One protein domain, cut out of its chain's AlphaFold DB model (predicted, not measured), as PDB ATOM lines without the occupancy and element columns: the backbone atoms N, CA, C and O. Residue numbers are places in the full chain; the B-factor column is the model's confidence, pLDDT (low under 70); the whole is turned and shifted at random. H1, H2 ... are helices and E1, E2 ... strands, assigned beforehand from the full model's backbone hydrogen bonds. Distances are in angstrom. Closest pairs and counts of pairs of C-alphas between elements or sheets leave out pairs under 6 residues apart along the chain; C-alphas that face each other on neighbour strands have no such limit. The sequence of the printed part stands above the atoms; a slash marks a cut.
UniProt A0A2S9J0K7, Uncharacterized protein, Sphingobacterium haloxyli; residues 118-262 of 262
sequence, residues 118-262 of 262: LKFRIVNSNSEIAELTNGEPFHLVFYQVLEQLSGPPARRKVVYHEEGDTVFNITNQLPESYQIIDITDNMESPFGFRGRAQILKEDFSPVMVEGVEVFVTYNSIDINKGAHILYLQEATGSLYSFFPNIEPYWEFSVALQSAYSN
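Overview. This is residues 118 to 262 of the 262 residues of an uncharacterized protein of Sphingobacterium haloxyli (UniProt A0A2S9J0K7). Two strongly twisted sheets stand partly face to face and make a small, loosely closed barrel, with E4, E2, E6 and E7 as one wall and E5, E1, E8 and E11 as the other, and with the one named helix, H1, capping one end. Beyond this barrel the larger sheet runs on as two side arms: the hairpin of E2 and E3, which begins where E2 bends, and the hairpin of E9 and E10 beside E7. The printed part has 145 residues with eleven named strands and one named helix, in the order E1 H1 E2 E3 E4 E5 E6 E7 E8 E9 E10 E11, and its class is mostly strand. The larger sheet of seven strands is branched and mixed, and the smaller one is mixed in the order E5, E1, E8, E11. The whole is compact, with a radius of gyration of the C-alphas of 14.7 A, and its rounded outline spans 43 by 38 by 24 A.

Arrangement. In the branched sheet, E2, residues 138 to 149, has three neighbours. E3, residues 157 to 160, and E4, residues 165 to 170, lie on one side of it, and E6, residues 193 to 201, lies on the other side. The pairing is staggered: E2 pairs with E4 over 138 to 142, with E6 over 138 to 144 and with E3 over 145 to 149, and it bends by 63 degrees at residue 146. These three pairs are antiparallel, with N 140 and O 167 at 2.9 A, N 143 and O 196 at 2.8 A, and N 149 and O 157 at 2.8 A. E6 forms a hairpin with E7, residues 212 to 221, where N 197 and O 216 are 2.8 A apart. E7 is parallel to E10, residues 249 to 252, with N 215 and O 250 at 2.8 A. E10 forms a hairpin with the edge strand E9, residues 238 to 240, with N 240 and O 249 at 2.8 A. In the other sheet, E1, residues 118 to 124, is antiparallel to E5, residues 179 to 182, with N 120 and O 179 at 2.8 A. E1 is parallel to E8, residues 227 to 232, with N 230 and O 121 at 2.8 A. E8 is antiparallel to E11, residues 256 to 261, with N 229 and O 260 at 2.9 A. Between the sheets, the closest C-alphas of E4 and E5 are those of Asp 165 and Ile 181, 5.7 A apart. Those of E7 and E11 are Tyr 218 and Leu 256, 5.2 A apart. E1 and E6 are apart. H1, residues 127 to 132, is on the branched sheet at a height over the sheet of 8.9 A, over none of its strands, but only just: 2 of its 6 C-alphas fall on E6. In H1 every O i to N i+4 pair is within hydrogen-bond range.

Along the chain. E2 is the longest strand by residues and measures 31.5 A, from C-alpha 138 at (59.277, -25.509, -92.127) to C-alpha 149 at (36.723, -27.898, -114.055). E7 measures 26.2 A, E6 24.1 A, E1 18.7 A, E8 16.6 A, E4 14.2 A and E11 13.2 A. E1 begins with C-alpha 118 at (61.844, -29.526, -110.939), and E11 ends with C-alpha 261 at (64.555, -19.670, -113.550). H1 measures 8.7 A.

Size, cuts and confidence. The C-alphas farthest apart are those of Ala 154 and Glu 176, 45.2 A. The printed part has no cut, and no link is long. Its mean pLDDT is 87.6; residues 184 to 192, residue 220 and residues 253 to 255 are under 70.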
ATOM      1  N   LEU A 118      61.576 -30.940-111.203       89.12
ATOM      2  CA  LEU A 118      61.844 -29.526-110.939       89.12
ATOM      3  C   LEU A 118      62.794 -29.391-109.753       89.12
ATOM      4  O   LEU A 118      62.678 -30.107-108.763       89.12
ATOM      5  N   LYS A 119      63.736 -28.457-109.858       92.94
ATOM      6  CA  LYS A 119      64.715 -28.155-108.814       92.94
ATOM      7  C   LYS A 119      64.370 -26.820-108.176       92.94
ATOM      8  O   LYS A 119      64.284 -25.815-108.879       92.94
ATOM      9  N   PHE A 120      64.205 -26.789-106.860       93.31
ATOM     10  CA  PHE A 120      63.818 -25.601-106.111       93.31
ATOM     11  C   PHE A 120      64.825 -25.233-105.025       93.31
ATOM     12  O   PHE A 120      65.251 -26.064-104.230       93.31
ATOM     13  N   ARG A 121      65.149 -23.943-104.958       94.12
ATOM     14  CA  ARG A 121      65.589 -23.281-103.728       94.12
ATOM     15  C   ARG A 121      64.458 -22.365-103.307       94.12
ATOM     16  O   ARG A 121      64.046 -21.526-104.103       94.12
ATOM     17  N   ILE A 122      63.931 -22.549-102.104       94.62
ATOM     18  CA  ILE A 122      62.779 -21.786-101.619       94.62
ATOM     19  C   ILE A 122      63.186 -21.003-100.382       94.62
ATOM     20  O   ILE A 122      63.813 -21.561 -99.485       94.62
ATOM     21  N   VAL A 123      62.800 -19.733-100.342       95.19
ATOM     22  CA  VAL A 123      62.982 -18.855 -99.182       95.19
ATOM     23  C   VAL A 123      61.663 -18.257 -98.725       95.19
ATOM     24  O   VAL A 123      60.754 -18.032 -99.522       95.19
ATOM     25  N   ASN A 124      61.564 -17.979 -97.433       94.31
ATOM     26  CA  ASN A 124      60.410 -17.345 -96.828       94.31
ATOM     27  C   ASN A 124      60.670 -15.869 -96.510       94.31
ATOM     28  O   ASN A 124      61.507 -15.569 -95.666       94.31
ATOM     29  N   SER A 125      59.901 -14.968 -97.124       92.62
ATOM     30  CA  SER A 125      59.786 -13.567 -96.684       92.62
ATOM     31  C   SER A 125      58.451 -13.261 -96.009       92.62
ATOM     32  O   SER A 125      58.207 -12.113 -95.673       92.62
ATOM     33  N   ASN A 126      57.581 -14.259 -95.821       94.00
ATOM     34  CA  ASN A 126      56.248 -14.050 -95.282       94.00
ATOM     35  C   ASN A 126      56.251 -14.112 -93.746       94.00
ATOM     36  O   ASN A 126      56.575 -15.150 -93.152       94.00
ATOM     37  N   SER A 127      55.869 -13.000 -93.123       93.69
ATOM     38  CA  SER A 127      55.872 -12.817 -91.673       93.69
ATOM     39  C   SER A 127      54.789 -13.631 -90.957       93.69
ATOM     40  O   SER A 127      55.067 -14.210 -89.909       93.69
ATOM     41  N   GLU A 128      53.592 -13.762 -91.540       95.00
ATOM     42  CA  GLU A 128      52.500 -14.562 -90.967       95.00
ATOM     43  C   GLU A 128      52.847 -16.057 -90.985       95.00
ATOM     44  O   GLU A 128      52.652 -16.750 -89.991       95.00
ATOM     45  N   ILE A 129      53.437 -16.561 -92.076       95.06
ATOM     46  CA  ILE A 129      53.936 -17.943 -92.132       95.06
ATOM     47  C   ILE A 129      55.020 -18.154 -91.070       95.06
ATOM     48  O   ILE A 129      54.973 -19.159 -90.364       95.06
ATOM     49  N   ALA A 130      55.953 -17.208 -90.917       94.88
ATOM     50  CA  ALA A 130      56.977 -17.292 -89.878       94.88
ATOM     51  C   ALA A 130      56.360 -17.320 -88.468       94.88
ATOM     52  O   ALA A 130      56.794 -18.103 -87.631       94.88
ATOM     53  N   GLU A 131      55.322 -16.530 -88.195       95.75
ATOM     54  CA  GLU A 131      54.601 -16.581 -86.917       95.75
ATOM     55  C   GLU A 131      53.930 -17.948 -86.699       95.75
ATOM     56  O   GLU A 131      54.093 -18.562 -85.643       95.75
ATOM     57  N   LEU A 132      53.243 -18.474 -87.718       95.75
ATOM     58  CA  LEU A 132      52.566 -19.774 -87.662       95.75
ATOM     59  C   LEU A 132      53.529 -20.956 -87.450       95.75
ATOM     60  O   LEU A 132      53.130 -21.984 -86.891       95.75
ATOM     61  N   THR A 133      54.789 -20.820 -87.871       96.31
ATOM     62  CA  THR A 133      55.852 -21.815 -87.658       96.31
ATOM     63  C   THR A 133      56.732 -21.501 -86.444       96.31
ATOM     64  O   THR A 133      57.706 -22.208 -86.204       96.31
ATOM     65  N   ASN A 134      56.383 -20.493 -85.635       95.38
ATOM     66  CA  ASN A 134      57.174 -19.994 -84.500       95.38
ATOM     67  C   ASN A 134      58.601 -19.542 -84.870       95.38
ATOM     68  O   ASN A 134      59.500 -19.575 -84.035       95.38
ATOM     69  N   GLY A 135      58.819 -19.133 -86.117       94.06
ATOM     70  CA  GLY A 135      60.120 -18.743 -86.656       94.06
ATOM     71  C   GLY A 135      61.046 -19.918 -86.975       94.06
ATOM     72  O   GLY A 135      62.139 -19.687 -87.488       94.06
ATOM     73  N   GLU A 136      60.619 -21.155 -86.712       97.25
ATOM     74  CA  GLU A 136      61.400 -22.354 -87.005       97.25
ATOM     75  C   GLU A 136      61.346 -22.705 -88.502       97.25
ATOM     76  O   GLU A 136      60.383 -22.332 -89.198       97.25
ATOM     77  N   PRO A 137      62.354 -23.441 -89.017       97.88
ATOM     78  CA  PRO A 137      62.309 -24.001 -90.359       97.88
ATOM     79  C   PRO A 137      61.042 -24.834 -90.577       97.88
ATOM     80  O   PRO A 137      60.564 -25.532 -89.685       97.88
ATOM     81  N   PHE A 138      60.506 -24.792 -91.789       98.00
ATOM     82  CA  PHE A 138      59.277 -25.509 -92.127       98.00
ATOM     83  C   PHE A 138      59.410 -26.248 -93.456       98.00
ATOM     84  O   PHE A 138      60.441 -26.181 -94.131       98.00
ATOM     85  N   HIS A 139      58.391 -27.015 -93.822       98.06
ATOM     86  CA  HIS A 139      58.384 -27.799 -95.053       98.06
ATOM     87  C   HIS A 139      57.176 -27.444 -95.907       98.06
ATOM     88  O   HIS A 139      56.134 -27.019 -95.401       98.06
ATOM     89  N   LEU A 140      57.318 -27.641 -97.213       96.56
ATOM     90  CA  LEU A 140      56.241 -27.487 -98.175       96.56
ATOM     91  C   LEU A 140      56.026 -28.805 -98.909       96.56
ATOM     92  O   LEU A 140      56.918 -29.258 -99.623       96.56
ATOM     93  N   VAL A 141      54.838 -29.390 -98.761       95.81
ATOM     94  CA  VAL A 141      54.425 -30.591 -99.506       95.81
ATOM     95  C   VAL A 141      53.629 -30.170-100.729       95.81
ATOM     96  O   VAL A 141      52.516 -29.670-100.589       95.81
ATOM     97  N   PHE A 142      54.188 -30.352-101.919       92.62
ATOM     98  CA  PHE A 142      53.652 -29.890-103.195       92.62
ATOM     99  C   PHE A 142      52.629 -30.868-103.772       92.62
ATOM    100  O   PHE A 142      52.971 -31.981-104.162       92.62
ATOM    101  N   TYR A 143      51.386 -30.409-103.919       90.00
ATOM    102  CA  TYR A 143      50.298 -31.145-104.557       90.00
ATOM    103  C   TYR A 143      49.949 -30.530-105.913       90.00
ATOM    104  O   TYR A 143      49.476 -29.390-106.011       90.00
ATOM    105  N   GLN A 144      50.137 -31.316-106.969       86.62
ATOM    106  CA  GLN A 144      49.955 -30.904-108.362       86.62
ATOM    107  C   GLN A 144      48.481 -30.970-108.757       86.62
ATOM    108  O   GLN A 144      47.794 -31.919-108.389       86.62
ATOM    109  N   VAL A 145      47.973 -29.998-109.519       85.81
ATOM    110  CA  VAL A 145      46.614 -30.093-110.085       85.81
ATOM    111  C   VAL A 145      46.613 -31.035-111.288       85.81
ATOM    112  O   VAL A 145      47.218 -30.712-112.308       85.81
ATOM    113  N   LEU A 146      45.846 -32.121-111.209       82.81
ATOM    114  CA  LEU A 146      45.597 -33.052-112.315       82.81
ATOM    115  C   LEU A 146      44.434 -32.592-113.200       82.81
ATOM    116  O   LEU A 146      44.509 -32.613-114.425       82.81
ATOM    117  N   GLU A 147      43.350 -32.118-112.586       83.00
ATOM    118  CA  GLU A 147      42.151 -31.685-113.304       83.00
ATOM    119  C   GLU A 147      41.583 -30.417-112.670       83.00
ATOM    120  O   GLU A 147      41.528 -30.289-111.448       83.00
ATOM    121  N   GLN A 148      41.119 -29.473-113.495       82.62
ATOM    122  CA  GLN A 148      40.374 -28.309-113.021       82.62
ATOM    123  C   GLN A 148      39.173 -28.041-113.926       82.62
ATOM    124  O   GLN A 148      39.318 -27.648-115.084       82.62
ATOM    125  N   LEU A 149      37.974 -28.198-113.373       82.94
ATOM    126  CA  LEU A 149      36.723 -27.898-114.055       82.94
ATOM    127  C   LEU A 149      36.268 -26.482-113.705       82.94
ATOM    128  O   LEU A 149      35.976 -26.159-112.551       82.94
ATOM    129  N   SER A 150      36.183 -25.638-114.733       79.31
ATOM    130  CA  SER A 150      35.649 -24.279-114.630       79.31
ATOM    131  C   SER A 150      34.122 -24.267-114.761       79.31
ATOM    132  O   SER A 150      33.540 -25.061-115.496       79.31
ATOM    133  N   GLY A 151      33.447 -23.342-114.073       80.44
ATOM    134  CA  GLY A 151      31.990 -23.199-114.157       80.44
ATOM    135  C   GLY A 151      31.387 -22.336-113.045       80.44
ATOM    136  O   GLY A 151      32.114 -21.663-112.314       80.44
ATOM    137  N   PRO A 152      30.053 -22.323-112.879       83.81
ATOM    138  CA  PRO A 152      29.414 -21.779-111.678       83.81
ATOM    139  C   PRO A 152      29.978 -22.449-110.411       83.81
ATOM    140  O   PRO A 152      30.337 -23.623-110.501       83.81
ATOM    141  N   PRO A 153      30.034 -21.775-109.243       80.25
ATOM    142  CA  PRO A 153      30.667 -22.312-108.028       80.25
ATOM    143  C   PRO A 153      30.265 -23.759-107.688       80.25
ATOM    144  O   PRO A 153      31.126 -24.602-107.482       80.25
ATOM    145  N   ALA A 154      28.973 -24.093-107.795       80.75
ATOM    146  CA  ALA A 154      28.443 -25.439-107.537       80.75
ATOM    147  C   ALA A 154      28.952 -26.551-108.485       80.75
ATOM    148  O   ALA A 154      28.671 -27.726-108.262       80.75
ATOM    149  N   ARG A 155      29.639 -26.199-109.577       83.00
ATOM    150  CA  ARG A 155      30.190 -27.133-110.573       83.00
ATOM    151  C   ARG A 155      31.706 -27.038-110.707       83.00
ATOM    152  O   ARG A 155      32.270 -27.796-111.493       83.00
ATOM    153  N   ARG A 156      32.354 -26.111-109.993       86.00
ATOM    154  CA  ARG A 156      33.815 -26.027-110.004       86.00
ATOM    155  C   ARG A 156      34.367 -27.267-109.322       86.00
ATOM    156  O   ARG A 156      33.813 -27.710-108.322       86.00
ATOM    157  N   LYS A 157      35.428 -27.834-109.879       86.44
ATOM    158  CA  LYS A 157      36.161 -28.926-109.243       86.44
ATOM    159  C   LYS A 157      37.640 -28.756-109.496       86.44
ATOM    160  O   LYS A 157      38.021 -28.266-110.557       86.44
ATOM    161  N   VAL A 158      38.446 -29.187-108.544       88.06
ATOM    162  CA  VAL A 158      39.882 -29.348-108.750       88.06
ATOM    163  C   VAL A 158      40.317 -30.665-108.128       88.06
ATOM    164  O   VAL A 158      39.860 -31.018-107.041       88.06
ATOM    165  N   VAL A 159      41.122 -31.416-108.864       87.50
ATOM    166  CA  VAL A 159      41.671 -32.706-108.452       87.50
ATOM    167  C   VAL A 159      43.169 -32.519-108.331       87.50
ATOM    168  O   VAL A 159      43.810 -32.082-109.289       87.50
ATOM    169  N   TYR A 160      43.702 -32.818-107.153       88.19
ATOM    170  CA  TYR A 160      45.136 -32.835-106.911       88.19
ATOM    171  C   TYR A 160      45.672 -34.260-107.025       88.19
ATOM    172  O   TYR A 160      44.919 -35.216-106.840       88.19
ATOM    173  N   HIS A 161      46.961 -34.388-107.314       87.25
ATOM    174  CA  HIS A 161      47.672 -35.651-107.169       87.25
ATOM    175  C   HIS A 161      47.593 -36.128-105.709       87.25
ATOM    176  O   HIS A 161      47.642 -35.306-104.791       87.25
ATOM    177  N   GLU A 162      47.416 -37.437-105.504       83.38
ATOM    178  CA  GLU A 162      47.226 -38.022-104.167       83.38
ATOM    179  C   GLU A 162      48.507 -37.958-103.328       83.38
ATOM    180  O   GLU A 162      48.451 -37.712-102.125       83.38
ATOM    181  N   GLU A 163      49.657 -38.134-103.976       86.44
ATOM    182  CA  GLU A 163      50.976 -38.022-103.354       86.44
ATOM    183  C   GLU A 163      51.585 -36.647-103.653       86.44
ATOM    184  O   GLU A 163      51.539 -36.171-104.790       86.44
ATOM    185  N   GLY A 164      52.142 -36.002-102.632       87.56
ATOM    186  CA  GLY A 164      52.905 -34.769-102.784       87.56
ATOM    187  C   GLY A 164      54.381 -35.003-102.498       87.56
ATOM    188  O   GLY A 164      54.724 -35.833-101.657       87.56
ATOM    189  N   ASP A 165      55.244 -34.256-103.179       92.31
ATOM    190  CA  ASP A 165      56.681 -34.254-102.899       92.31
ATOM    191  C   ASP A 165      57.043 -33.080-101.982       92.31
ATOM    192  O   ASP A 165      56.361 -32.053-101.981       92.31
ATOM    193  N   THR A 166      58.089 -33.221-101.174       95.00
ATOM    194  CA  THR A 166      58.381 -32.282-100.083       95.00
ATOM    195  C   THR A 166      59.669 -31.511-100.325       95.00
ATOM    196  O   THR A 166      60.726 -32.089-100.555       95.00
ATOM    197  N   VAL A 167      59.593 -30.188-100.183       96.50
ATOM    198  CA  VAL A 167      60.767 -29.330-100.001       96.50
ATOM    199  C   VAL A 167      60.927 -29.053 -98.511       96.50
ATOM    200  O   VAL A 167      60.003 -28.570 -97.854       96.50
ATOM    201  N   PHE A 168      62.101 -29.368 -97.979       97.62
ATOM    202  CA  PHE A 168      62.411 -29.343 -96.555       97.62
ATOM    203  C   PHE A 168      63.124 -28.049 -96.139       97.62
ATOM    204  O   PHE A 168      63.695 -27.340 -96.968       97.62
ATOM    205  N   ASN A 169      63.145 -27.783 -94.831       97.19
ATOM    206  CA  ASN A 169      63.944 -26.746 -94.165       97.19
ATOM    207  C   ASN A 169      63.899 -25.356 -94.822       97.19
ATOM    208  O   ASN A 169      64.930 -24.722 -95.044       97.19
ATOM    209  N   ILE A 170      62.701 -24.879 -95.141       97.00
ATOM    210  CA  ILE A 170      62.496 -23.546 -95.699       97.00
ATOM    211  C   ILE A 170      62.649 -22.524 -94.577       97.00
ATOM    212  O   ILE A 170      62.015 -22.628 -93.527       97.00
ATOM    213  N   THR A 171      63.506 -21.535 -94.819       95.81
ATOM    214  CA  THR A 171      63.814 -20.425 -93.908       95.81
ATOM    215  C   THR A 171      63.844 -19.116 -94.698       95.81
ATOM    216  O   THR A 171      63.576 -19.110 -95.899       95.81
ATOM    217  N   ASN A 172      64.192 -17.997 -94.064       92.94
ATOM    218  CA  ASN A 172      64.450 -16.744 -94.777       92.94
ATOM    219  C   ASN A 172      65.816 -16.705 -95.490       92.94
ATOM    220  O   ASN A 172      66.102 -15.733 -96.180       92.94
ATOM    221  N   GLN A 173      66.656 -17.735 -95.349       92.31
ATOM    222  CA  GLN A 173      67.962 -17.825 -96.002       92.31
ATOM    223  C   GLN A 173      67.896 -18.709 -97.244       92.31
ATOM    224  O   GLN A 173      67.310 -19.792 -97.218       92.31
ATOM    225  N   LEU A 174      68.534 -18.261 -98.330       91.12
ATOM    226  CA  LEU A 174      68.620 -19.031 -99.569       91.12
ATOM    227  C   LEU A 174      69.430 -20.318 -99.353       91.12
ATOM    228  O   LEU A 174      70.608 -20.221 -99.011       91.12
ATOM    229  N   PRO A 175      68.848 -21.511 -99.580       91.06
ATOM    230  CA  PRO A 175      69.580 -22.761 -99.424       91.06
ATOM    231  C   PRO A 175      70.761 -22.869-100.395       91.06
ATOM    232  O   PRO A 175      70.660 -22.476-101.559       91.06
ATOM    233  N   GLU A 176      71.858 -23.483 -99.947       87.12
ATOM    234  CA  GLU A 176      73.051 -23.704-100.779       87.12
ATOM    235  C   GLU A 176      72.803 -24.680-101.937       87.12
ATOM    236  O   GLU A 176      73.436 -24.588-102.988       87.12
ATOM    237  N   SER A 177      71.875 -25.624-101.779       90.75
ATOM    238  CA  SER A 177      71.582 -26.667-102.766       90.75
ATOM    239  C   SER A 177      70.121 -26.629-103.195       90.75
ATOM    240  O   SER A 177      69.240 -26.221-102.438       90.75
ATOM    241  N   TYR A 178      69.870 -27.016-104.445       94.00
ATOM    242  CA  TYR A 178      68.509 -27.248-104.901       94.00
ATOM    243  C   TYR A 178      67.960 -28.536-104.295       94.00
ATOM    244  O   TYR A 178      68.650 -29.552-104.224       94.00
ATOM    245  N   GLN A 179      66.689 -28.494-103.925       95.38
ATOM    246  CA  GLN A 179      65.895 -29.668-103.596       95.38
ATOM    247  C   GLN A 179      65.076 -30.061-104.819       95.38
ATOM    248  O   GLN A 179      64.661 -29.202-105.597       95.38
ATOM    249  N   ILE A 180      64.887 -31.356-105.026       93.81
ATOM    250  CA  ILE A 180      64.236 -31.891-106.220       93.81
ATOM    251  C   ILE A 180      62.807 -32.250-105.852       93.81
ATOM    252  O   ILE A 180      62.595 -32.849-104.802       93.81
ATOM    253  N   ILE A 181      61.867 -31.906-106.727       90.50
ATOM    254  CA  ILE A 181      60.542 -32.506-106.727       90.50
ATOM    255  C   ILE A 181      60.314 -33.293-108.017       90.50
ATOM    256  O   ILE A 181      60.682 -32.839-109.110       90.50
ATOM    257  N   ASP A 182      59.687 -34.458-107.901       87.44
ATOM    258  CA  ASP A 182      59.254 -35.232-109.061       87.44
ATOM    259  C   ASP A 182      57.920 -34.681-109.606       87.44
ATOM    260  O   ASP A 182      56.964 -34.396-108.876       87.44
ATOM    261  N   ILE A 183      57.840 -34.519-110.930       80.81
ATOM    262  CA  ILE A 183      56.599 -34.168-111.626       80.81
ATOM    263  C   ILE A 183      55.994 -35.432-112.231       80.81
ATOM    264  O   ILE A 183      56.543 -36.050-113.141       80.81
ATOM    265  N   THR A 184      54.860 -35.847-111.669       68.94
ATOM    266  CA  THR A 184      54.223 -37.142-111.947       68.94
ATOM    267  C   THR A 184      53.547 -37.192-113.308       68.94
ATOM    268  O   THR A 184      53.325 -38.277-113.837       68.94
ATOM    269  N   ASP A 185      53.273 -36.033-113.906       61.34
ATOM    270  CA  ASP A 185      52.769 -35.940-115.266       61.34
ATOM    271  C   ASP A 185      53.633 -34.983-116.090       61.34
ATOM    272  O   ASP A 185      53.690 -33.778-115.847       61.34
ATOM    273  N   ASN A 186      54.257 -35.539-117.131       51.22
ATOM    274  CA  ASN A 186      55.002 -34.854-118.194       51.22
ATOM    275  C   ASN A 186      54.077 -33.982-119.075       51.22
ATOM    276  O   ASN A 186      54.356 -33.738-120.251       51.22
ATOM    277  N   MET A 187      52.924 -33.559-118.545       51.34
ATOM    278  CA  MET A 187      51.995 -32.712-119.260       51.34
ATOM    279  C   MET A 187      52.704 -31.393-119.521       51.34
ATOM    280  O   MET A 187      52.900 -30.580-118.617       51.34
ATOM    281  N   GLU A 188      53.037 -31.172-120.790       51.47
ATOM    282  CA  GLU A 188      53.128 -29.851-121.391       51.47
ATOM    283  C   GLU A 188      51.789 -29.132-121.145       51.47
ATOM    284  O   GLU A 188      50.909 -29.042-121.998       51.47
ATOM    285  N   SER A 189      51.580 -28.691-119.906       52.38
ATOM    286  CA  SER A 189      50.455 -27.883-119.493       52.38
ATOM    287  C   SER A 189      50.708 -26.505-120.090       52.38
ATOM    288  O   SER A 189      51.687 -25.856-119.706       52.38
ATOM    289  N   PRO A 190      49.836 -25.991-120.976       52.47
ATOM    290  CA  PRO A 190      49.962 -24.622-121.476       52.47
ATOM    291  C   PRO A 190      49.820 -23.572-120.355       52.47
ATOM    292  O   PRO A 190      50.015 -22.386-120.601       52.47
ATOM    293  N   PHE A 191      49.484 -24.001-119.132       50.84
ATOM    294  CA  PHE A 191      49.336 -23.174-117.936       50.84
ATOM    295  C   PHE A 191      50.508 -23.318-116.942       50.84
ATOM    296  O   PHE A 191      50.457 -22.726-115.866       50.84
ATOM    297  N   GLY A 192      51.547 -24.094-117.279       62.84
ATOM    298  CA  GLY A 192      52.686 -24.374-116.398       62.84
ATOM    299  C   GLY A 192      52.358 -25.328-115.242       62.84
ATOM    300  O   GLY A 192      51.280 -25.934-115.199       62.84
ATOM    301  N   PHE A 193      53.304 -25.461-114.308       74.19
ATOM    302  CA  PHE A 193      53.155 -26.229-113.071       74.19
ATOM    303  C   PHE A 193      52.377 -25.405-112.040       74.19
ATOM    304  O   PHE A 193      52.778 -24.298-111.667       74.19
ATOM    305  N   ARG A 194      51.223 -25.934-111.622       81.19
ATOM    306  CA  ARG A 194      50.260 -25.269-110.735       81.19
ATOM    307  C   ARG A 194      49.756 -26.226-109.665       81.19
ATOM    308  O   ARG A 194      49.588 -27.421-109.922       81.19
ATOM    309  N   GLY A 195      49.467 -25.692-108.490       87.12
ATOM    310  CA  GLY A 195      49.108 -26.509-107.346       87.12
ATOM    311  C   GLY A 195      48.997 -25.727-106.058       87.12
ATOM    312  O   GLY A 195      48.899 -24.498-106.039       87.12
ATOM    313  N   ARG A 196      48.986 -26.487-104.971       90.19
ATOM    314  CA  ARG A 196      49.084 -25.959-103.616       90.19
ATOM    315  C   ARG A 196      50.177 -26.712-102.888       90.19
ATOM    316  O   ARG A 196      50.331 -27.907-103.121       90.19
ATOM    317  N   ALA A 197      50.909 -26.036-102.019       93.88
ATOM    318  CA  ALA A 197      51.804 -26.707-101.101       93.88
ATOM    319  C   ALA A 197      51.276 -26.587 -99.672       93.88
ATOM    320  O   ALA A 197      50.911 -25.495 -99.240       93.88
ATOM    321  N   GLN A 198      51.171 -27.708 -98.965       96.06
ATOM    322  CA  GLN A 198      50.796 -27.716 -97.552       96.06
ATOM    323  C   GLN A 198      51.990 -27.281 -96.717       96.06
ATOM    324  O   GLN A 198      53.101 -27.758 -96.949       96.06
ATOM    325  N   ILE A 199      51.749 -26.404 -95.748       97.00
ATOM    326  CA  ILE A 199      52.781 -25.984 -94.805       97.00
ATOM    327  C   ILE A 199      52.829 -26.997 -93.663       97.00
ATOM    328  O   ILE A 199      51.845 -27.180 -92.940       97.00
ATOM    329  N   LEU A 200      53.980 -27.642 -93.489       98.25
ATOM    330  CA  LEU A 200      54.268 -28.484 -92.333       98.25
ATOM    331  C   LEU A 200      55.295 -27.799 -91.442       98.25
ATOM    332  O   LEU A 200      56.217 -27.160 -91.941       98.25
ATOM    333  N   LYS A 201      55.172 -27.978 -90.131       98.19
ATOM    334  CA  LYS A 201      56.212 -27.605 -89.168       98.19
ATOM    335  C   LYS A 201      57.451 -28.492 -89.338       98.19
ATOM    336  O   LYS A 201      57.395 -29.514 -90.021       98.19
ATOM    337  N   GLU A 202      58.540 -28.129 -88.665       97.25
ATOM    338  CA  GLU A 202      59.799 -28.895 -88.636       97.25
ATOM    339  C   GLU A 202      59.612 -30.374 -88.234       97.25
ATOM    340  O   GLU A 202      60.321 -31.260 -88.699       97.25
ATOM    341  N   ASP A 203      58.624 -30.668 -87.384       97.06
ATOM    342  CA  ASP A 203      58.291 -32.026 -86.938       97.06
ATOM    343  C   ASP A 203      57.360 -32.790 -87.899       97.06
ATOM    344  O   ASP A 203      56.835 -33.846 -87.539       97.06
ATOM    345  N   PHE A 204      57.145 -32.262 -89.108       97.06
ATOM    346  CA  PHE A 204      56.228 -32.767 -90.135       97.06
ATOM    347  C   PHE A 204      54.737 -32.709 -89.784       97.06
ATOM    348  O   PHE A 204      53.908 -33.187 -90.563       97.06
ATOM    349  N   SER A 205      54.349 -32.104 -88.659       97.81
ATOM    350  CA  SER A 205      52.931 -31.883 -88.376       97.81
ATOM    351  C   SER A 205      52.363 -30.741 -89.236       97.81
ATOM    352  O   SER A 205      53.051 -29.742 -89.466       97.81
ATOM    353  N   PRO A 206      51.108 -30.839 -89.716       97.69
ATOM    354  CA  PRO A 206      50.476 -29.747 -90.446       97.69
ATOM    355  C   PRO A 206      50.372 -28.471 -89.610       97.69
ATOM    356  O   PRO A 206      50.014 -28.499 -88.427       97.69
ATOM    357  N   VAL A 207      50.630 -27.328 -90.242       97.44
ATOM    358  CA  VAL A 207      50.231 -26.035 -89.684       97.44
ATOM    359  C   VAL A 207      48.707 -25.929 -89.765       97.44
ATOM    360  O   VAL A 207      48.109 -26.220 -90.803       97.44
ATOM    361  N   MET A 208      48.086 -25.513 -88.659       97.38
ATOM    362  CA  MET A 208      46.633 -25.420 -88.509       97.38
ATOM    363  C   MET A 208      46.231 -24.015 -88.066       97.38
ATOM    364  O   MET A 208      46.781 -23.496 -87.094       97.38
ATOM    365  N   VAL A 209      45.219 -23.442 -88.715       96.44
ATOM    366  CA  VAL A 209      44.574 -22.177 -88.330       96.44
ATOM    367  C   VAL A 209      43.083 -22.443 -88.205       96.44
ATOM    368  O   VAL A 209      42.486 -23.028 -89.098       96.44
ATOM    369  N   GLU A 210      42.480 -22.096 -87.064       94.56
ATOM    370  CA  GLU A 210      41.045 -22.329 -86.798       94.56
ATOM    371  C   GLU A 210      40.575 -23.785 -87.029       94.56
ATOM    372  O   GLU A 210      39.410 -24.050 -87.312       94.56
ATOM    373  N   GLY A 211      41.484 -24.754 -86.874       95.44
ATOM    374  CA  GLY A 211      41.192 -26.176 -87.067       95.44
ATOM    375  C   GLY A 211      41.226 -26.657 -88.521       95.44
ATOM    376  O   GLY A 211      40.909 -27.821 -88.750       95.44
ATOM    377  N   VAL A 212      41.644 -25.820 -89.476       96.94
ATOM    378  CA  VAL A 212      41.880 -26.213 -90.873       96.94
ATOM    379  C   VAL A 212      43.362 -26.135 -91.237       96.94
ATOM    380  O   VAL A 212      44.118 -25.354 -90.658       96.94
ATOM    381  N   GLU A 213      43.773 -26.954 -92.202       96.62
ATOM    382  CA  GLU A 213      45.147 -26.996 -92.707       96.62
ATOM    383  C   GLU A 213      45.502 -25.741 -93.514       96.62
ATOM    384  O   GLU A 213      44.653 -25.150 -94.194       96.62
ATOM    385  N   VAL A 214      46.780 -25.362 -93.454       96.50
ATOM    386  CA  VAL A 214      47.320 -24.175 -94.121       96.50
ATOM    387  C   VAL A 214      48.076 -24.535 -95.399       96.50
ATOM    388  O   VAL A 214      48.953 -25.402 -95.406       96.50
ATOM    389  N   PHE A 215      47.777 -23.812 -96.478       95.31
ATOM    390  CA  PHE A 215      48.376 -24.007 -97.791       95.31
ATOM    391  C   PHE A 215      48.883 -22.701 -98.407       95.31
ATOM    392  O   PHE A 215      48.327 -21.620 -98.209       95.31
ATOM    393  N   VAL A 216      49.900 -22.837 -99.253       93.50
ATOM    394  CA  VAL A 216      50.368 -21.808-100.184       93.50
ATOM    395  C   VAL A 216      49.973 -22.191-101.604       93.50
ATOM    396  O   VAL A 216      50.135 -23.340-102.014       93.50
ATOM    397  N   THR A 217      49.462 -21.242-102.382       88.44
ATOM    398  CA  THR A 217      49.222 -21.474-103.815       88.44
ATOM    399  C   THR A 217      50.470 -21.179-104.625       88.44
ATOM    400  O   THR A 217      51.174 -20.195-104.379       88.44
ATOM    401  N   TYR A 218      50.718 -22.008-105.635       85.44
ATOM    402  CA  TYR A 218      51.723 -21.736-106.652       85.44
ATOM    403  C   TYR A 218      51.098 -21.889-108.033       85.44
ATOM    404  O   TYR A 218      50.379 -22.847-108.325       85.44
ATOM    405  N   ASN A 219      51.363 -20.907-108.887       75.81
ATOM    406  CA  ASN A 219      50.847 -20.856-110.244       75.81
ATOM    407  C   ASN A 219      51.999 -20.564-111.202       75.81
ATOM    408  O   ASN A 219      52.884 -19.771-110.885       75.81
ATOM    409  N   SER A 220      51.937 -21.156-112.394       69.00
ATOM    410  CA  SER A 220      52.788 -20.786-113.528       69.00
ATOM    411  C   SER A 220      54.296 -20.976-113.309       69.00
ATOM    412  O   SER A 220      55.085 -20.220-113.877       69.00
ATOM    413  N   ILE A 221      54.723 -21.982-112.533       80.56
ATOM    414  CA  ILE A 221      56.140 -22.384-112.529       80.56
ATOM    415  C   ILE A 221      56.453 -22.963-113.917       80.56
ATOM    416  O   ILE A 221      55.790 -23.899-114.377       80.56
ATOM    417  N   ASP A 222      57.418 -22.359-114.616       78.06
ATOM    418  CA  ASP A 222      57.763 -22.738-115.987       78.06
ATOM    419  C   ASP A 222      58.489 -24.087-115.998       78.06
ATOM    420  O   ASP A 222      59.681 -24.173-115.720       78.06
ATOM    421  N   ILE A 223      57.774 -25.148-116.363       76.62
ATOM    422  CA  ILE A 223      58.324 -26.507-116.480       76.62
ATOM    423  C   ILE A 223      59.380 -26.650-117.579       76.62
ATOM    424  O   ILE A 223      60.073 -27.666-117.662       76.62
ATOM    425  N   ASN A 224      59.508 -25.661-118.466       76.69
ATOM    426  CA  ASN A 224      60.588 -25.641-119.446       76.69
ATOM    427  C   ASN A 224      61.926 -25.261-118.814       76.69
ATOM    428  O   ASN A 224      62.965 -25.522-119.420       76.69
ATOM    429  N   LYS A 225      61.888 -24.705-117.602       82.00
ATOM    430  CA  LYS A 225      63.028 -24.360-116.764       82.00
ATOM    431  C   LYS A 225      63.231 -25.455-115.722       82.00
ATOM    432  O   LYS A 225      62.281 -25.884-115.068       82.00
ATOM    433  N   GLY A 226      64.458 -25.950-115.618       82.19
ATOM    434  CA  GLY A 226      64.801 -27.085-114.762       82.19
ATOM    435  C   GLY A 226      65.021 -26.694-113.309       82.19
ATOM    436  O   GLY A 226      64.712 -27.473-112.409       82.19
ATOM    437  N   ALA A 227      65.529 -25.483-113.089       90.19
ATOM    438  CA  ALA A 227      65.872 -24.975-111.773       90.19
ATOM    439  C   ALA A 227      65.245 -23.610-111.523       90.19
ATOM    440  O   ALA A 227      65.262 -22.735-112.392       90.19
ATOM    441  N   HIS A 228      64.696 -23.443-110.323       91.12
ATOM    442  CA  HIS A 228      64.010 -22.232-109.902       91.12
ATOM    443  C   HIS A 228      64.442 -21.821-108.503       91.12
ATOM    444  O   HIS A 228      64.488 -22.637-107.580       91.12
ATOM    445  N   ILE A 229      64.691 -20.527-108.335       92.50
ATOM    446  CA  ILE A 229      64.735 -19.910-107.014       92.50
ATOM    447  C   ILE A 229      63.376 -19.270-106.787       92.50
ATOM    448  O   ILE A 229      62.963 -18.393-107.552       92.50
ATOM    449  N   LEU A 230      62.679 -19.740-105.759       92.50
ATOM    450  CA  LEU A 230      61.343 -19.304-105.401       92.50
ATOM    451  C   LEU A 230      61.354 -18.580-104.055       92.50
ATOM    452  O   LEU A 230      62.166 -18.891-103.184       92.50
ATOM    453  N   TYR A 231      60.429 -17.650-103.863       92.62
ATOM    454  CA  TYR A 231      60.252 -16.967-102.587       92.62
ATOM    455  C   TYR A 231      58.779 -16.868-102.202       92.62
ATOM    456  O   TYR A 231      57.911 -16.728-103.069       92.62
ATOM    457  N   LEU A 232      58.516 -16.963-100.898       92.75
ATOM    458  CA  LEU A 232      57.200 -16.739-100.315       92.75
ATOM    459  C   LEU A 232      57.023 -15.256-100.013       92.75
ATOM    460  O   LEU A 232      57.618 -14.758 -99.055       92.75
ATOM    461  N   GLN A 233      56.248 -14.550-100.833       89.31
ATOM    462  CA  GLN A 233      56.026 -13.115-100.661       89.31
ATOM    463  C   GLN A 233      55.169 -12.820 -99.416       89.31
ATOM    464  O   GLN A 233      54.305 -13.614 -99.033       89.31
ATOM    465  N   GLU A 234      55.383 -11.647 -98.815       90.19
ATOM    466  CA  GLU A 234      54.502 -11.091 -97.788       90.19
ATOM    467  C   GLU A 234      53.050 -11.010 -98.285       90.19
ATOM    468  O   GLU A 234      52.729 -10.329 -99.263       90.19
ATOM    469  N   ALA A 235      52.172 -11.737 -97.604       90.06
ATOM    470  CA  ALA A 235      50.752 -11.847 -97.892       90.06
ATOM    471  C   ALA A 235      50.038 -12.364 -96.645       90.06
ATOM    472  O   ALA A 235      50.619 -13.129 -95.877       90.06
ATOM    473  N   THR A 236      48.769 -11.998 -96.486       91.44
ATOM    474  CA  THR A 236      47.946 -12.535 -95.401       91.44
ATOM    475  C   THR A 236      47.142 -13.737 -95.864       91.44
ATOM    476  O   THR A 236      46.675 -13.784 -97.010       91.44
ATOM    477  N   GLY A 237      47.003 -14.722 -94.984       92.50
ATOM    478  CA  GLY A 237      46.208 -15.907 -95.258       92.50
ATOM    479  C   GLY A 237      44.714 -15.651 -95.046       92.50
ATOM    480  O   GLY A 237      44.302 -14.728 -94.341       92.50
ATOM    481  N   SER A 238      43.866 -16.461 -95.679       94.44
ATOM    482  CA  SER A 238      42.419 -16.409 -95.452       94.44
ATOM    483  C   SER A 238      41.754 -17.766 -95.647       94.44
ATOM    484  O   SER A 238      42.252 -18.618 -96.383       94.44
ATOM    485  N   LEU A 239      40.600 -17.965 -95.006       94.56
ATOM    486  CA  LEU A 239      39.797 -19.169 -95.196       94.56
ATOM    487  C   LEU A 239      39.233 -19.223 -96.624       94.56
ATOM    488  O   LEU A 239      38.490 -18.338 -97.055       94.56
ATOM    489  N   TYR A 240      39.532 -20.308 -97.330       89.31
ATOM    490  CA  TYR A 240      39.123 -20.563 -98.703       89.31
ATOM    491  C   TYR A 240      38.205 -21.788 -98.787       89.31
ATOM    492  O   TYR A 240      38.487 -22.836 -98.213       89.31
ATOM    493  N   SER A 241      37.090 -21.681 -99.519       88.31
ATOM    494  CA  SER A 241      36.072 -22.749 -99.589       88.31
ATOM    495  C   SER A 241      35.365 -22.839-100.946       88.31
ATOM    496  O   SER A 241      34.160 -23.086-101.041       88.31
ATOM    497  N   PHE A 242      36.078 -22.536-102.025       82.94
ATOM    498  CA  PHE A 242      35.439 -22.268-103.309       82.94
ATOM    499  C   PHE A 242      35.173 -23.511-104.173       82.94
ATOM    500  O   PHE A 242      34.306 -23.483-105.053       82.94
ATOM    501  N   PHE A 243      35.903 -24.601-103.927       86.56
ATOM    502  CA  PHE A 243      35.718 -25.871-104.621       86.56
ATOM    503  C   PHE A 243      34.848 -26.804-103.769       86.56
ATOM    504  O   PHE A 243      35.304 -27.248-102.724       86.56
ATOM    505  N   PRO A 244      33.620 -27.154-104.191       85.44
ATOM    506  CA  PRO A 244      32.709 -27.993-103.406       85.44
ATOM    507  C   PRO A 244      33.235 -29.405-103.111       85.44
ATOM    508  O   PRO A 244      32.679 -30.082-102.253       85.44
ATOM    509  N   ASN A 245      34.253 -29.879-103.837       90.00
ATOM    510  CA  ASN A 245      34.885 -31.180-103.610       90.00
ATOM    511  C   ASN A 245      36.109 -31.117-102.682       90.00
ATOM    512  O   ASN A 245      36.807 -32.119-102.560       90.00
ATOM    513  N   ILE A 246      36.394 -29.955-102.094       89.12
ATOM    514  CA  ILE A 246      37.509 -29.746-101.173       89.12
ATOM    515  C   ILE A 246      36.948 -29.128 -99.904       89.12
ATOM    516  O   ILE A 246      36.150 -28.191 -99.958       89.12
ATOM    517  N   GLU A 247      37.360 -29.668 -98.765       91.44
ATOM    518  CA  GLU A 247      37.043 -29.075 -97.472       91.44
ATOM    519  C   GLU A 247      37.646 -27.665 -97.360       91.44
ATOM    520  O   GLU A 247      38.659 -27.383 -98.002       91.44
ATOM    521  N   PRO A 248      37.038 -26.752 -96.585       93.62
ATOM    522  CA  PRO A 248      37.622 -25.438 -96.355       93.62
ATOM    523  C   PRO A 248      39.057 -25.538 -95.830       93.62
ATOM    524  O   PRO A 248      39.355 -26.379 -94.985       93.62
ATOM    525  N   TYR A 249      39.932 -24.665 -96.314       93.88
ATOM    526  CA  TYR A 249      41.343 -24.636 -95.934       93.88
ATOM    527  C   TYR A 249      41.836 -23.195 -95.815       93.88
ATOM    528  O   TYR A 249      41.248 -22.290 -96.405       93.88
ATOM    529  N   TRP A 250      42.895 -22.962 -95.040       95.56
ATOM    530  CA  TRP A 250      43.521 -21.642 -94.967       95.56
ATOM    531  C   TRP A 250      44.504 -21.494 -96.123       95.56
ATOM    532  O   TRP A 250      45.334 -22.374 -96.353       95.56
ATOM    533  N   GLU A 251      44.414 -20.402 -96.872       93.81
ATOM    534  CA  GLU A 251      45.208 -20.199 -98.078       93.81
ATOM    535  C   GLU A 251      45.916 -18.850 -98.068       93.81
ATOM    536  O   GLU A 251      45.291 -17.801 -97.896       93.81
ATOM    537  N   PHE A 252      47.210 -18.885 -98.372       92.38
ATOM    538  CA  PHE A 252      47.962 -17.724 -98.825       92.38
ATOM    539  C   PHE A 252      47.860 -17.637-100.356       92.38
ATOM    540  O   PHE A 252      48.525 -18.364-101.110       92.38
ATOM    541  N   SER A 253      46.963 -16.768-100.825       68.38
ATOM    542  CA  SER A 253      46.814 -16.426-102.241       68.38
ATOM    543  C   SER A 253      47.990 -15.524-102.649       68.38
ATOM    544  O   SER A 253      48.156 -14.450-102.079       68.38
ATOM    545  N   VAL A 254      48.782 -15.937-103.650       62.31
ATOM    546  CA  VAL A 254      50.018 -15.268-104.147       62.31
ATOM    547  C   VAL A 254      51.295 -15.581-103.348       62.31
ATOM    548  O   VAL A 254      52.167 -14.738-103.167       62.31
ATOM    549  N   ALA A 255      51.438 -16.817-102.885       63.22
ATOM    550  CA  ALA A 255      52.534 -17.152-101.990       63.22
ATOM    551  C   ALA A 255      53.860 -17.418-102.720       63.22
ATOM    552  O   ALA A 255      54.825 -16.726-102.436       63.22
ATOM    553  N   LEU A 256      53.942 -18.352-103.674       85.12
ATOM    554  CA  LEU A 256      55.245 -18.806-104.185       85.12
ATOM    555  C   LEU A 256      55.581 -18.236-105.575       85.12
ATOM    556  O   LEU A 256      54.986 -18.637-106.576       85.12
ATOM    557  N   GLN A 257      56.546 -17.315-105.640       86.94
ATOM    558  CA  GLN A 257      56.963 -16.636-106.874       86.94
ATOM    559  C   GLN A 257      58.374 -17.013-107.309       86.94
ATOM    560  O   GLN A 257      59.226 -17.281-106.472       86.94
ATOM    561  N   SER A 258      58.641 -16.980-108.618       87.25
ATOM    562  CA  SER A 258      59.988 -17.185-109.160       87.25
ATOM    563  C   SER A 258      60.795 -15.886-109.130       87.25
ATOM    564  O   SER A 258      60.408 -14.896-109.747       87.25
ATOM    565  N   ALA A 259      61.924 -15.906-108.421       87.06
ATOM    566  CA  ALA A 259      62.950 -14.863-108.472       87.06
ATOM    567  C   ALA A 259      63.987 -15.137-109.577       87.06
ATOM    568  O   ALA A 259      64.617 -14.217-110.094       87.06
ATOM    569  N   TYR A 260      64.169 -16.407-109.942       86.06
ATOM    570  CA  TYR A 260      65.066 -16.846-111.006       86.06
ATOM    571  C   TYR A 260      64.605 -18.192-111.571       86.06
ATOM    572  O   TYR A 260      64.130 -19.046-110.817       86.06
ATOM    573  N   SER A 261      64.789 -18.393-112.878       79.38
ATOM    574  CA  SER A 261      64.555 -19.670-113.550       79.38
ATOM    575  C   SER A 261      65.537 -19.885-114.708       79.38
ATOM    576  O   SER A 261      65.848 -18.945-115.450       79.38
ATOM    577  N   ASN A 262      66.028 -21.121-114.872       80.44
ATOM    578  CA  ASN A 262      66.947 -21.502-115.957       80.44
ATOM    579  C   ASN A 262      66.528 -22.752-116.729       80.44
ATOM    580  O   ASN A 262      66.132 -23.757-116.094       80.44
TER     581      ASN A 262